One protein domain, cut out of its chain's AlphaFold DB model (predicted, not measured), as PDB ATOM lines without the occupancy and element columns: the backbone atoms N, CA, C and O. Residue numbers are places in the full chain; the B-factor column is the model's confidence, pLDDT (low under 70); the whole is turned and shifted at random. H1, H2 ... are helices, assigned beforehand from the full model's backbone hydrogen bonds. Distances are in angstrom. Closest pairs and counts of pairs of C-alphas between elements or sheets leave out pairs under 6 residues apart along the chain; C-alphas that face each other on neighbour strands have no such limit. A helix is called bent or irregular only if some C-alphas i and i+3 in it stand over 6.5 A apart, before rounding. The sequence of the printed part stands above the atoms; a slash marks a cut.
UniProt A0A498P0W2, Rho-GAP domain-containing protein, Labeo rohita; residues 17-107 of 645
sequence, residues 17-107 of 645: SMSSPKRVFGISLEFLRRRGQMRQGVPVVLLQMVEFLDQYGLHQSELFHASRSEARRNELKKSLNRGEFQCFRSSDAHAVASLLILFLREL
ATOM      1  N   SER A  17     157.692 136.253  76.367       42.28
ATOM      2  CA  SER A  17     156.602 135.694  77.176       42.28
ATOM      3  C   SER A  17     157.018 134.441  77.975       42.28
ATOM      4  O   SER A  17     156.412 134.119  79.002       42.28
ATOM      5  N   MET A  18     158.116 133.774  77.590       45.06
ATOM      6  CA  MET A  18     158.669 132.607  78.296       45.06
ATOM      7  C   MET A  18     159.500 132.970  79.543       45.06
ATOM      8  O   MET A  18     159.923 132.070  80.266       45.06
ATOM      9  N   SER A  19     159.703 134.258  79.863       48.34
ATOM     10  CA  SER A  19     160.642 134.685  80.920       48.34
ATOM     11  C   SER A  19     160.190 134.412  82.366       48.34
ATOM     12  O   SER A  19     160.929 134.707  83.306       48.34
ATOM     13  N   SER A  20     158.990 133.869  82.593       57.34
ATOM     14  CA  SER A  20     158.600 133.407  83.929       57.34
ATOM     15  C   SER A  20     157.689 132.177  83.854       57.34
ATOM     16  O   SER A  20     156.567 132.282  83.341       57.34
ATOM     17  N   PRO A  21     158.099 131.022  84.415       63.09
ATOM     18  CA  PRO A  21     157.344 129.767  84.344       63.09
ATOM     19  C   PRO A  21     155.984 129.812  85.059       63.09
ATOM     20  O   PRO A  21     155.188 128.895  84.901       63.09
ATOM     21  N   LYS A  22     155.695 130.884  85.809       75.81
ATOM     22  CA  LYS A  22     154.473 131.060  86.608       75.81
ATOM     23  C   LYS A  22     153.532 132.168  86.107       75.81
ATOM     24  O   LYS A  22     152.499 132.393  86.726       75.81
ATOM     25  N   ARG A  23     153.859 132.844  84.993       86.62
ATOM     26  CA  ARG A  23     153.022 133.923  84.430       86.62
ATOM     27  C   ARG A  23     151.627 133.412  84.077       86.62
ATOM     28  O   ARG A  23     151.525 132.349  83.465       86.62
ATOM     29  N   VAL A  24     150.601 134.204  84.385       89.31
ATOM     30  CA  VAL A  24     149.198 133.893  84.065       89.31
ATOM     31  C   VAL A  24     148.503 134.966  83.219       89.31
ATOM     32  O   VAL A  24     147.623 134.629  82.437       89.31
ATOM     33  N   PHE A  25     148.918 136.231  83.312       91.62
ATOM     34  CA  PHE A  25     148.432 137.323  82.457       91.62
ATOM     35  C   PHE A  25     149.239 137.414  81.157       91.62
ATOM     36  O   PHE A  25     150.456 137.215  81.178       91.62
ATOM     37  N   GLY A  26     148.592 137.762  80.041       88.88
ATOM     38  CA  GLY A  26     149.279 137.889  78.748       88.88
ATOM     39  C   GLY A  26     149.559 136.559  78.041       88.88
ATOM     40  O   GLY A  26     150.338 136.513  77.094       88.88
ATOM     41  N   ILE A  27     148.994 135.456  78.540       88.25
ATOM     42  CA  ILE A  27     149.304 134.087  78.119       88.25
ATOM     43  C   ILE A  27     148.067 133.447  77.486       88.25
ATOM     44  O   ILE A  27     146.940 133.710  77.904       88.25
ATOM     45  N   SER A  28     148.259 132.590  76.478       86.88
ATOM     46  CA  SER A  28     147.139 131.921  75.815       86.88
ATOM     47  C   SER A  28     146.437 130.930  76.751       86.88
ATOM     48  O   SER A  28     147.067 130.225  77.546       86.88
ATOM     49  N   LEU A  29     145.113 130.824  76.614       88.88
ATOM     50  CA  LEU A  29     144.307 129.859  77.370       88.88
ATOM     51  C   LEU A  29     144.775 128.415  77.130       88.88
ATOM     52  O   LEU A  29     144.797 127.602  78.052       88.88
ATOM     53  N   GLU A  30     145.219 128.100  75.911       84.94
ATOM     54  CA  GLU A  30     145.784 126.789  75.592       84.94
ATOM     55  C   GLU A  30     147.023 126.475  76.439       84.94
ATOM     56  O   GLU A  30     147.182 125.358  76.933       84.94
ATOM     57  N   PHE A  31     147.891 127.460  76.643       86.94
ATOM     58  CA  PHE A  31     149.110 127.277  77.409       86.94
ATOM     59  C   PHE A  31     148.837 127.164  78.913       86.94
ATOM     60  O   PHE A  31     149.416 126.301  79.574       86.94
ATOM     61  N   LEU A  32     147.885 127.941  79.444       87.81
ATOM     62  CA  LEU A  32     147.380 127.760  80.811       87.81
ATOM     63  C   LEU A  32     146.803 126.349  81.018       87.81
ATOM     64  O   LEU A  32     147.068 125.718  82.042       87.81
ATOM     65  N   ARG A  33     146.083 125.815  80.021       86.88
ATOM     66  CA  ARG A  33     145.582 124.431  80.032       86.88
ATOM     67  C   ARG A  33     146.716 123.411  80.068       86.88
ATOM     68  O   ARG A  33     146.681 122.516  80.906       86.88
ATOM     69  N   ARG A  34     147.734 123.554  79.211       87.12
ATOM     70  CA  ARG A  34     148.910 122.660  79.196       87.12
ATOM     71  C   ARG A  34     149.680 122.680  80.521       87.12
ATOM     72  O   ARG A  34     150.258 121.670  80.897       87.12
ATOM     73  N   ARG A  35     149.655 123.805  81.244       86.50
ATOM     74  CA  ARG A  35     150.254 123.956  82.583       86.50
ATOM     75  C   ARG A  35     149.378 123.446  83.734       86.50
ATOM     76  O   ARG A  35     149.763 123.609  84.887       86.50
ATOM     77  N   GLY A  36     148.201 122.882  83.459       85.31
ATOM     78  CA  GLY A  36     147.271 122.442  84.504       85.31
ATOM     79  C   GLY A  36     146.653 123.593  85.308       85.31
ATOM     80  O   GLY A  36     146.079 123.366  86.366       85.31
ATOM     81  N   GLN A  37     146.731 124.835  84.816       86.38
ATOM     82  CA  GLN A  37     146.163 126.020  85.471       86.38
ATOM     83  C   GLN A  37     144.696 126.245  85.079       86.38
ATOM     84  O   GLN A  37     144.224 127.380  85.015       86.38
ATOM     85  N   MET A  38     143.977 125.159  84.805       89.69
ATOM     86  CA  MET A  38     142.576 125.151  84.404       89.69
ATOM     87  C   MET A  38     141.799 124.189  85.297       89.69
ATOM     88  O   MET A  38     142.229 123.058  85.510       89.69
ATOM     89  N   ARG A  39     140.620 124.603  85.755       85.06
ATOM     90  CA  ARG A  39     139.640 123.736  86.415       85.06
ATOM     91  C   ARG A  39     138.358 123.782  85.590       85.06
ATOM     92  O   ARG A  39     137.864 124.864  85.302       85.06
ATOM     93  N   GLN A  40     137.875 122.617  85.149       85.75
ATOM     94  CA  GLN A  40     136.685 122.496  84.283       85.75
ATOM     95  C   GLN A  40     136.739 123.387  83.022       85.75
ATOM     96  O   GLN A  40     135.729 123.897  82.553       85.75
ATOM     97  N   GLY A  41     137.938 123.590  82.465       84.06
ATOM     98  CA  GLY A  41     138.140 124.432  81.279       84.06
ATOM     99  C   GLY A  41     138.257 125.937  81.552       84.06
ATOM    100  O   GLY A  41     138.443 126.692  80.602       84.06
ATOM    101  N   VAL A  42     138.214 126.373  82.815       90.62
ATOM    102  CA  VAL A  42     138.331 127.785  83.216       90.62
ATOM    103  C   VAL A  42     139.672 128.041  83.916       90.62
ATOM    104  O   VAL A  42     140.069 127.230  84.762       90.62
ATOM    105  N   PRO A  43     140.392 129.145  83.613       91.75
ATOM    106  CA  PRO A  43     141.647 129.465  84.288       91.75
ATOM    107  C   PRO A  43     141.463 129.581  85.801       91.75
ATOM    108  O   PRO A  43     140.590 130.312  86.264       91.75
ATOM    109  N   VAL A  44     142.324 128.925  86.583       89.56
ATOM    110  CA  VAL A  44     142.246 128.941  88.058       89.56
ATOM    111  C   VAL A  44     142.324 130.365  88.609       89.56
ATOM    112  O   VAL A  44     141.571 130.712  89.511       89.56
ATOM    113  N   VAL A  45     143.167 131.218  88.018       89.69
ATOM    114  CA  VAL A  45     143.260 132.641  88.392       89.69
ATOM    115  C   VAL A  45     141.939 133.384  88.177       89.69
ATOM    116  O   VAL A  45     141.583 134.248  88.970       89.69
ATOM    117  N   LEU A  46     141.194 133.038  87.124       92.00
ATOM    118  CA  LEU A  46     139.912 133.663  86.816       92.00
ATOM    119  C   LEU A  46     138.838 133.196  87.797       92.00
ATOM    120  O   LEU A  46     138.104 134.032  88.308       92.00
ATOM    121  N   LEU A  47     138.814 131.901  88.130       91.19
ATOM    122  CA  LEU A  47     137.933 131.362  89.170       91.19
ATOM    123  C   LEU A  47     138.161 132.055  90.515       91.19
ATOM    124  O   LEU A  47     137.208 132.547  91.099       91.19
ATOM    125  N   GLN A  48     139.415 132.197  90.952       89.38
ATOM    126  CA  GLN A  48     139.743 132.874  92.213       89.38
ATOM    127  C   GLN A  48     139.261 134.331  92.251       89.38
ATOM    128  O   GLN A  48     138.761 134.791  93.275       89.38
ATOM    129  N   MET A  49     139.419 135.070  91.146       92.19
ATOM    130  CA  MET A  49     138.931 136.450  91.057       92.19
ATOM    131  C   MET A  49     137.400 136.508  91.079       92.19
ATOM    132  O   MET A  49     136.845 137.360  91.763       92.19
ATOM    133  N   VAL A  50     136.722 135.611  90.356       92.94
ATOM    134  CA  VAL A  50     135.252 135.565  90.297       92.94
ATOM    135  C   VAL A  50     134.655 135.157  91.641       92.94
ATOM    136  O   VAL A  50     133.782 135.861  92.126       92.94
ATOM    137  N   GLU A  51     135.157 134.096  92.275       91.31
ATOM    138  CA  GLU A  51     134.707 133.635  93.600       91.31
ATOM    139  C   GLU A  51     134.853 134.745  94.656       91.31
ATOM    140  O   GLU A  51     133.962 134.967  95.473       91.31
ATOM    141  N   PHE A  52     135.949 135.509  94.609       91.56
ATOM    142  CA  PHE A  52     136.133 136.654  95.496       91.56
ATOM    143  C   PHE A  52     135.143 137.797  95.218       91.56
ATOM    144  O   PHE A  52     134.615 138.401  96.152       91.56
ATOM    145  N   LEU A  53     134.891 138.123  93.946       92.62
ATOM    146  CA  LEU A  53     133.946 139.181  93.578       92.62
ATOM    147  C   LEU A  53     132.496 138.796  93.872       92.62
ATOM    148  O   LEU A  53     131.713 139.667  94.240       92.62
ATOM    149  N   ASP A  54     132.160 137.517  93.760       91.94
ATOM    150  CA  ASP A  54     130.865 136.982  94.169       91.94
ATOM    151  C   ASP A  54     130.652 137.187  95.676       91.94
ATOM    152  O   ASP A  54     129.628 137.713  96.106       91.94
ATOM    153  N   GLN A  55     131.682 136.903  96.482       88.44
ATOM    154  CA  GLN A  55     131.606 137.024  97.937       88.44
ATOM    155  C   GLN A  55     131.655 138.475  98.465       88.44
ATOM    156  O   GLN A  55     131.015 138.776  99.471       88.44
ATOM    157  N   TYR A  56     132.429 139.376  97.842       86.69
ATOM    158  CA  TYR A  56     132.700 140.721  98.392       86.69
ATOM    159  C   TYR A  56     132.404 141.886  97.436       86.69
ATOM    160  O   TYR A  56     132.368 143.041  97.868       86.69
ATOM    161  N   GLY A  57     132.240 141.618  96.141       85.56
ATOM    162  CA  GLY A  57     132.115 142.635  95.096       85.56
ATOM    163  C   GLY A  57     130.675 143.029  94.769       85.56
ATOM    164  O   GLY A  57     130.435 144.199  94.486       85.56
ATOM    165  N   LEU A  58     129.713 142.101  94.842       86.56
ATOM    166  CA  LEU A  58     128.327 142.338  94.395       86.56
ATOM    167  C   LEU A  58     127.576 143.423  95.185       86.56
ATOM    168  O   LEU A  58     126.633 144.015  94.668       86.56
ATOM    169  N   HIS A  59     128.006 143.717  96.414       83.06
ATOM    170  CA  HIS A  59     127.421 144.769  97.252       83.06
ATOM    171  C   HIS A  59     128.066 146.153  97.051       83.06
ATOM    172  O   HIS A  59     127.656 147.114  97.698       83.06
ATOM    173  N   GLN A  60     129.081 146.270  96.189       79.94
ATOM    174  CA  GLN A  60     129.789 147.525  95.933       79.94
ATOM    175  C   GLN A  60     129.172 148.264  94.741       79.94
ATOM    176  O   GLN A  60     129.040 147.710  93.647       79.94
ATOM    177  N   SER A  61     128.850 149.546  94.920       78.44
ATOM    178  CA  SER A  61     128.460 150.423  93.812       78.44
ATOM    179  C   SER A  61     129.627 150.602  92.838       78.44
ATOM    180  O   SER A  61     130.767 150.765  93.266       78.44
ATOM    181  N   GLU A  62     129.349 150.628  91.532       82.75
ATOM    182  CA  GLU A  62     130.347 150.934  90.492       82.75
ATOM    183  C   GLU A  62     131.551 149.965  90.439       82.75
ATOM    184  O   GLU A  62     132.669 150.355  90.099       82.75
ATOM    185  N   LEU A  63     131.339 148.680  90.743       83.31
ATOM    186  CA  LEU A  63     132.397 147.663  90.850       83.31
ATOM    187  C   LEU A  63     133.400 147.644  89.673       83.31
ATOM    188  O   LEU A  63     134.603 147.501  89.898       83.31
ATOM    189  N   PHE A  64     132.918 147.817  88.436       80.94
ATOM    190  CA  PHE A  64     133.726 147.801  87.206       80.94
ATOM    191  C   PHE A  64     134.071 149.192  86.645       80.94
ATOM    192  O   PHE A  64     134.642 149.287  85.558       80.94
ATOM    193  N   HIS A  65     133.748 150.271  87.363       73.69
ATOM    194  CA  HIS A  65     134.221 151.607  87.007       73.69
ATOM    195  C   HIS A  65     135.737 151.708  87.262       73.69
ATOM    196  O   HIS A  65     136.297 150.911  88.020       73.69
ATOM    197  N   ALA A  66     136.434 152.639  86.595       59.62
ATOM    198  CA  ALA A  66     137.898 152.736  86.649       59.62
ATOM    199  C   ALA A  66     138.419 152.674  88.102       59.62
ATOM    200  O   ALA A  66     138.048 153.506  88.932       59.62
ATOM    201  N   SER A  67     139.247 151.666  88.418       62.94
ATOM    202  CA  SER A  67     139.752 151.470  89.783       62.94
ATOM    203  C   SER A  67     140.467 152.721  90.282       62.94
ATOM    204  O   SER A  67     141.390 153.221  89.642       62.94
ATOM    205  N   ARG A  68     140.097 153.167  91.486       63.03
ATOM    206  CA  ARG A  68     140.727 154.305  92.170       63.03
ATOM    207  C   ARG A  68     142.167 154.017  92.638       63.03
ATOM    208  O   ARG A  68     142.832 154.926  93.119       63.03
ATOM    209  N   SER A  69     142.670 152.781  92.509       70.44
ATOM    210  CA  SER A  69     144.046 152.409  92.880       70.44
ATOM    211  C   SER A  69     144.712 151.505  91.836       70.44
ATOM    212  O   SER A  69     144.718 150.272  91.930       70.44
ATOM    213  N   GLU A  70     145.333 152.128  90.832       78.81
ATOM    214  CA  GLU A  70     146.135 151.426  89.822       78.81
ATOM    215  C   GLU A  70     147.357 150.719  90.425       78.81
ATOM    216  O   GLU A  70     147.729 149.631  89.979       78.81
ATOM    217  N   ALA A  71     147.953 151.304  91.469       84.31
ATOM    218  CA  ALA A  71     149.108 150.747  92.169       84.31
ATOM    219  C   ALA A  71     148.789 149.381  92.793       84.31
ATOM    220  O   ALA A  71     149.522 148.416  92.563       84.31
ATOM    221  N   ARG A  72     147.653 149.271  93.499       87.81
ATOM    222  CA  ARG A  72     147.210 148.019  94.131       87.81
ATOM    223  C   ARG A  72     146.884 146.943  93.102       87.81
ATOM    224  O   ARG A  72     147.302 145.797  93.240       87.81
ATOM    225  N   ARG A  73     146.197 147.316  92.018       89.19
ATOM    226  CA  ARG A  73     145.927 146.415  90.889       89.19
ATOM    227  C   ARG A  73     147.233 145.874  90.286       89.19
ATOM    228  O   ARG A  73     147.362 144.672  90.069       89.19
ATOM    229  N   ASN A  74     148.221 146.738  90.047       88.81
ATOM    230  CA  ASN A  74     149.510 146.339  89.475       88.81
ATOM    231  C   ASN A  74     150.316 145.434  90.424       88.81
ATOM    232  O   ASN A  74     150.984 144.505  89.967       88.81
ATOM    233  N   GLU A  75     150.249 145.680  91.733       89.81
ATOM    234  CA  GLU A  75     150.849 144.828  92.766       89.81
ATOM    235  C   GLU A  75     150.245 143.414  92.744       89.81
ATOM    236  O   GLU A  75     150.974 142.429  92.612       89.81
ATOM    237  N   LEU A  76     148.913 143.323  92.780       90.75
ATOM    238  CA  LEU A  76     148.181 142.057  92.730       90.75
ATOM    239  C   LEU A  76     148.460 141.290  91.428       90.75
ATOM    240  O   LEU A  76     148.737 140.092  91.468       90.75
ATOM    241  N   LYS A  77     148.500 141.974  90.273       91.44
ATOM    242  CA  LYS A  77     148.893 141.359  88.991       91.44
ATOM    243  C   LYS A  77     150.279 140.713  89.070       91.44
ATOM    244  O   LYS A  77     150.481 139.601  88.579       91.44
ATOM    245  N   LYS A  78     151.257 141.416  89.654       90.00
ATOM    246  CA  LYS A  78     152.630 140.909  89.798       90.00
ATOM    247  C   LYS A  78     152.672 139.668  90.693       90.00
ATOM    248  O   LYS A  78     153.352 138.717  90.325       90.00
ATOM    249  N   SER A  79     151.936 139.667  91.805       87.62
ATOM    250  CA  SER A  79     151.797 138.505  92.702       87.62
ATOM    251  C   SER A  79     151.215 137.284  91.973       87.62
ATOM    252  O   SER A  79     151.845 136.225  91.919       87.62
ATOM    253  N   LEU A  80     150.093 137.464  91.268       88.88
ATOM    254  CA  LEU A  80     149.454 136.399  90.486       88.88
ATOM    255  C   LEU A  80     150.382 135.832  89.400       88.88
ATOM    256  O   LEU A  80     150.471 134.620  89.222       88.88
ATOM    257  N   ASN A  81     151.147 136.686  88.715       90.19
ATOM    258  CA  ASN A  81     152.141 136.251  87.726       90.19
ATOM    259  C   ASN A  81     153.356 135.525  88.323       90.19
ATOM    260  O   ASN A  81     154.067 134.833  87.592       90.19
ATOM    261  N   ARG A  82     153.617 135.677  89.623       85.62
ATOM    262  CA  ARG A  82     154.627 134.895  90.349       85.62
ATOM    263  C   ARG A  82     154.071 133.575  90.884       85.62
ATOM    264  O   ARG A  82     154.839 132.792  91.441       85.62
ATOM    265  N   GLY A  83     152.781 133.292  90.679       77.94
ATOM    266  CA  GLY A  83     152.108 132.109  91.214       77.94
ATOM    267  C   GLY A  83     152.040 132.110  92.740       77.94
ATOM    268  O   GLY A  83     152.053 131.043  93.348       77.94
ATOM    269  N   GLU A  84     152.049 133.293  93.356       78.31
ATOM    270  CA  GLU A  84     151.861 133.448  94.796       78.31
ATOM    271  C   GLU A  84     150.383 133.217  95.138       78.31
ATOM    272  O   GLU A  84     149.488 133.729  94.462       78.31
ATOM    273  N   PHE A  85     150.115 132.412  96.173       62.12
ATOM    274  CA  PHE A  85     148.756 132.225  96.676       62.12
ATOM    275  C   PHE A  85     148.328 133.503  97.398       62.12
ATOM    276  O   PHE A  85     148.843 133.820  98.470       62.12
ATOM    277  N   GLN A  86     147.414 134.255  96.790       64.81
ATOM    278  CA  GLN A  86     146.986 135.540  97.316       64.81
ATOM    279  C   GLN A  86     145.644 135.400  98.038       64.81
ATOM    280  O   GLN A  86     144.627 135.106  97.414       64.81
ATOM    281  N   CYS A  87     145.620 135.698  99.337       68.44
ATOM    282  CA  CYS A  87     144.376 136.084  99.996       68.44
ATOM    283  C   CYS A  87     144.052 137.524  99.578       68.44
ATOM    284  O   CYS A  87     144.766 138.461  99.959       68.44
ATOM    285  N   PHE A  88     143.014 137.701  98.762       85.75
ATOM    286  CA  PHE A  88     142.439 139.019  98.505       85.75
ATOM    287  C   PHE A  88     141.853 139.573  99.807       85.75
ATOM    288  O   PHE A  88     141.222 138.844 100.574       85.75
ATOM    289  N   ARG A  89     142.076 140.857 100.087       84.75
ATOM    290  CA  ARG A  89     141.420 141.531 101.216       84.75
ATOM    291  C   ARG A  89     140.025 141.948 100.775       84.75
ATOM    292  O   ARG A  89     139.859 142.307  99.619       84.75
ATOM    293  N   SER A  90     139.049 142.005 101.679       80.81
ATOM    294  CA  SER A  90     137.701 142.511 101.354       80.81
ATOM    295  C   SER A  90     137.723 143.910 100.710       80.81
ATOM    296  O   SER A  90     136.908 144.210  99.844       80.81
ATOM    297  N   SER A  91     138.716 144.738 101.050       84.75
ATOM    298  CA  SER A  91     138.959 146.056 100.445       84.75
ATOM    299  C   SER A  91     139.463 146.024  98.993       84.75
ATOM    300  O   SER A  91     139.533 147.069  98.351       84.75
ATOM    301  N   ASP A  92     139.862 144.863  98.464       89.19
ATOM    302  CA  ASP A  92     140.453 144.722  97.128       89.19
ATOM    303  C   ASP A  92     139.393 144.562  96.010       89.19
ATOM    304  O   ASP A  92     139.771 144.410  94.850       89.19
ATOM    305  N   ALA A  93     138.086 144.643  96.309       89.94
ATOM    306  CA  ALA A  93     136.974 144.437  95.359       89.94
ATOM    307  C   ALA A  93     137.163 145.145  94.001       89.94
ATOM    308  O   ALA A  93     137.248 144.485  92.963       89.94
ATOM    309  N   HIS A  94     137.335 146.471  93.990       89.31
ATOM    310  CA  HIS A  94     137.534 147.236  92.748       89.31
ATOM    311  C   HIS A  94     138.846 146.896  92.020       89.31
ATOM    312  O   HIS A  94     138.915 146.914  90.787       89.31
ATOM    313  N   ALA A  95     139.908 146.571  92.767       90.12
ATOM    314  CA  ALA A  95     141.190 146.191  92.185       90.12
ATOM    315  C   ALA A  95     141.099 144.818  91.502       90.12
ATOM    316  O   ALA A  95     141.612 144.665  90.392       90.12
ATOM    317  N   VAL A  96     140.404 143.854  92.114       91.75
ATOM    318  CA  VAL A  96     140.162 142.520  91.545       91.75
ATOM    319  C   VAL A  96     139.212 142.586  90.347       91.75
ATOM    320  O   VAL A  96     139.501 141.979  89.319       91.75
ATOM    321  N   ALA A  97     138.154 143.397  90.405       91.88
ATOM    322  CA  ALA A  97     137.270 143.642  89.261       91.88
ATOM    323  C   ALA A  97     138.045 144.208  88.057       91.88
ATOM    324  O   ALA A  97     137.923 143.727  86.927       91.88
ATOM    325  N   SER A  98     138.939 145.167  88.311       90.56
ATOM    326  CA  SER A  98     139.830 145.712  87.283       90.56
ATOM    327  C   SER A  98     140.860 144.701  86.769       90.56
ATOM    328  O   SER A  98     141.240 144.762  85.599       90.56
ATOM    329  N   LEU A  99     141.331 143.772  87.609       91.75
ATOM    330  CA  LEU A  99     142.206 142.676  87.182       91.75
ATOM    331  C   LEU A  99     141.489 141.674  86.288       91.75
ATOM    332  O   LEU A  99     142.091 141.204  85.328       91.75
ATOM    333  N   LEU A 100     140.224 141.372  86.571       92.88
ATOM    334  CA  LEU A 100     139.418 140.478  85.750       92.88
ATOM    335  C   LEU A 100     139.246 141.043  84.333       92.88
ATOM    336  O   LEU A 100     139.509 140.344  83.355       92.88
ATOM    337  N   ILE A 101     138.923 142.337  84.218       90.88
ATOM    338  CA  ILE A 101     138.895 143.040  82.924       90.88
ATOM    339  C   ILE A 101     140.268 142.967  82.245       90.88
ATOM    340  O   ILE A 101     140.366 142.674  81.053       90.88
ATOM    341  N   LEU A 102     141.341 143.233  82.996       91.19
ATOM    342  CA  LEU A 102     142.699 143.238  82.460       91.19
ATOM    343  C   LEU A 102     143.128 141.857  81.950       91.19
ATOM    344  O   LEU A 102     143.754 141.774  80.901       91.19
ATOM    345  N   PHE A 103     142.770 140.783  82.657       92.25
ATOM    346  CA  PHE A 103     143.059 139.413  82.242       92.25
ATOM    347  C   PHE A 103     142.468 139.125  80.862       92.25
ATOM    348  O   PHE A 103     143.182 138.645  79.988       92.25
ATOM    349  N   LEU A 104     141.194 139.475  80.652       91.69
ATOM    350  CA  LEU A 104     140.509 139.277  79.373       91.69
ATOM    351  C   LEU A 104     141.108 140.137  78.253       91.69
ATOM    352  O   LEU A 104     141.243 139.662  77.128       91.69
ATOM    353  N   ARG A 105     141.487 141.384  78.560       90.06
ATOM    354  CA  ARG A 105     142.110 142.309  77.596       90.06
ATOM    355  C   ARG A 105     143.511 141.887  77.169       90.06
ATOM    356  O   ARG A 105     143.901 142.169  76.045       90.06
ATOM    357  N   GLU A 106     144.271 141.251  78.056       91.19
ATOM    358  CA  GLU A 106     145.647 140.827  77.780       91.19
ATOM    359  C   GLU A 106     145.741 139.436  77.141       91.19
ATOM    360  O   GLU A 106     146.847 138.969  76.873       91.19
ATOM    361  N   LEU A 107     144.625 138.748  76.885       89.25
ATOM    362  CA  LEU A 107     144.680 137.485  76.156       89.25
ATOM    363  C   LEU A 107     145.297 137.708  74.757       89.25
ATOM    364  O   LEU A 107     144.890 138.640  74.063       89.25
TER     365      LEU A 107
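This is residues 17 to 107 of the 645 residues of the protein "Rho-GAP domain-containing protein" of Labeo rohita (UniProt A0A498P0W2). Three helices make a compact body in which H4 packs on both H2 and H3, crossing H3 at a wide angle. The short helix H1 lies at one end of the long axis, apart from the other helices, and the loop of residues 57 to 69 rounds the opposite end. The printed part has 91 residues with four named helices, H1 to H4 in chain order, and no named strand; the class is all helix. The radius of gyration of the C-alphas is 12.9 A, and the spans are 37 by 27 by 22 A, a rounded outline.

After residues 17 to 28, which hold no named element, H1 covers residues 29 to 34, beginning at C-alpha 29 (144.307, 129.859, 77.370). Residues 38 to 39 pair antiparallel with residues 42 to 43. H2 covers residues 44 to 56 and is 18.3 A long. H3 covers residues 70 to 81, 16.5 A. H4 covers residues 90 to 105, 24.2 A, and ends at C-alpha 105 (142.110, 142.309, 77.596). H4 is irregular, with C-alphas 91 and 94 7.9 A apart, and has a kink of 28 degrees near residue 97.

H2 and H4 touch, at a steep tilt of 40 degrees, opposite ways; their closest C-alphas, of Tyr 56 and Ser 90, are 6.1 A apart. H4 touches H3 with residues 95 to 99 alone, the closest C-alphas being those of Arg 73 and Ala 95, 4.9 A apart. These two run the same way at a steep tilt of 69 degrees, only just short of about perpendicular. H2 and H3 are close but not clearly touching, with the C-alphas of Val 45 and Leu 80 7.5 A apart. H1 is apart from H2, H3 and H4. In H1, H2 and H3 every O i to N i+4 pair is within hydrogen-bond range; in H4, 10 of 12 are.

The C-alphas farthest apart, of Met 18 and His 59, are 38.5 A apart. The printed part has no cut. The link from H2 to H3 is long. Mean pLDDT of the printed part is 83.8, with residues 17 to 21, 66 to 68 and 85 to 87 under 70.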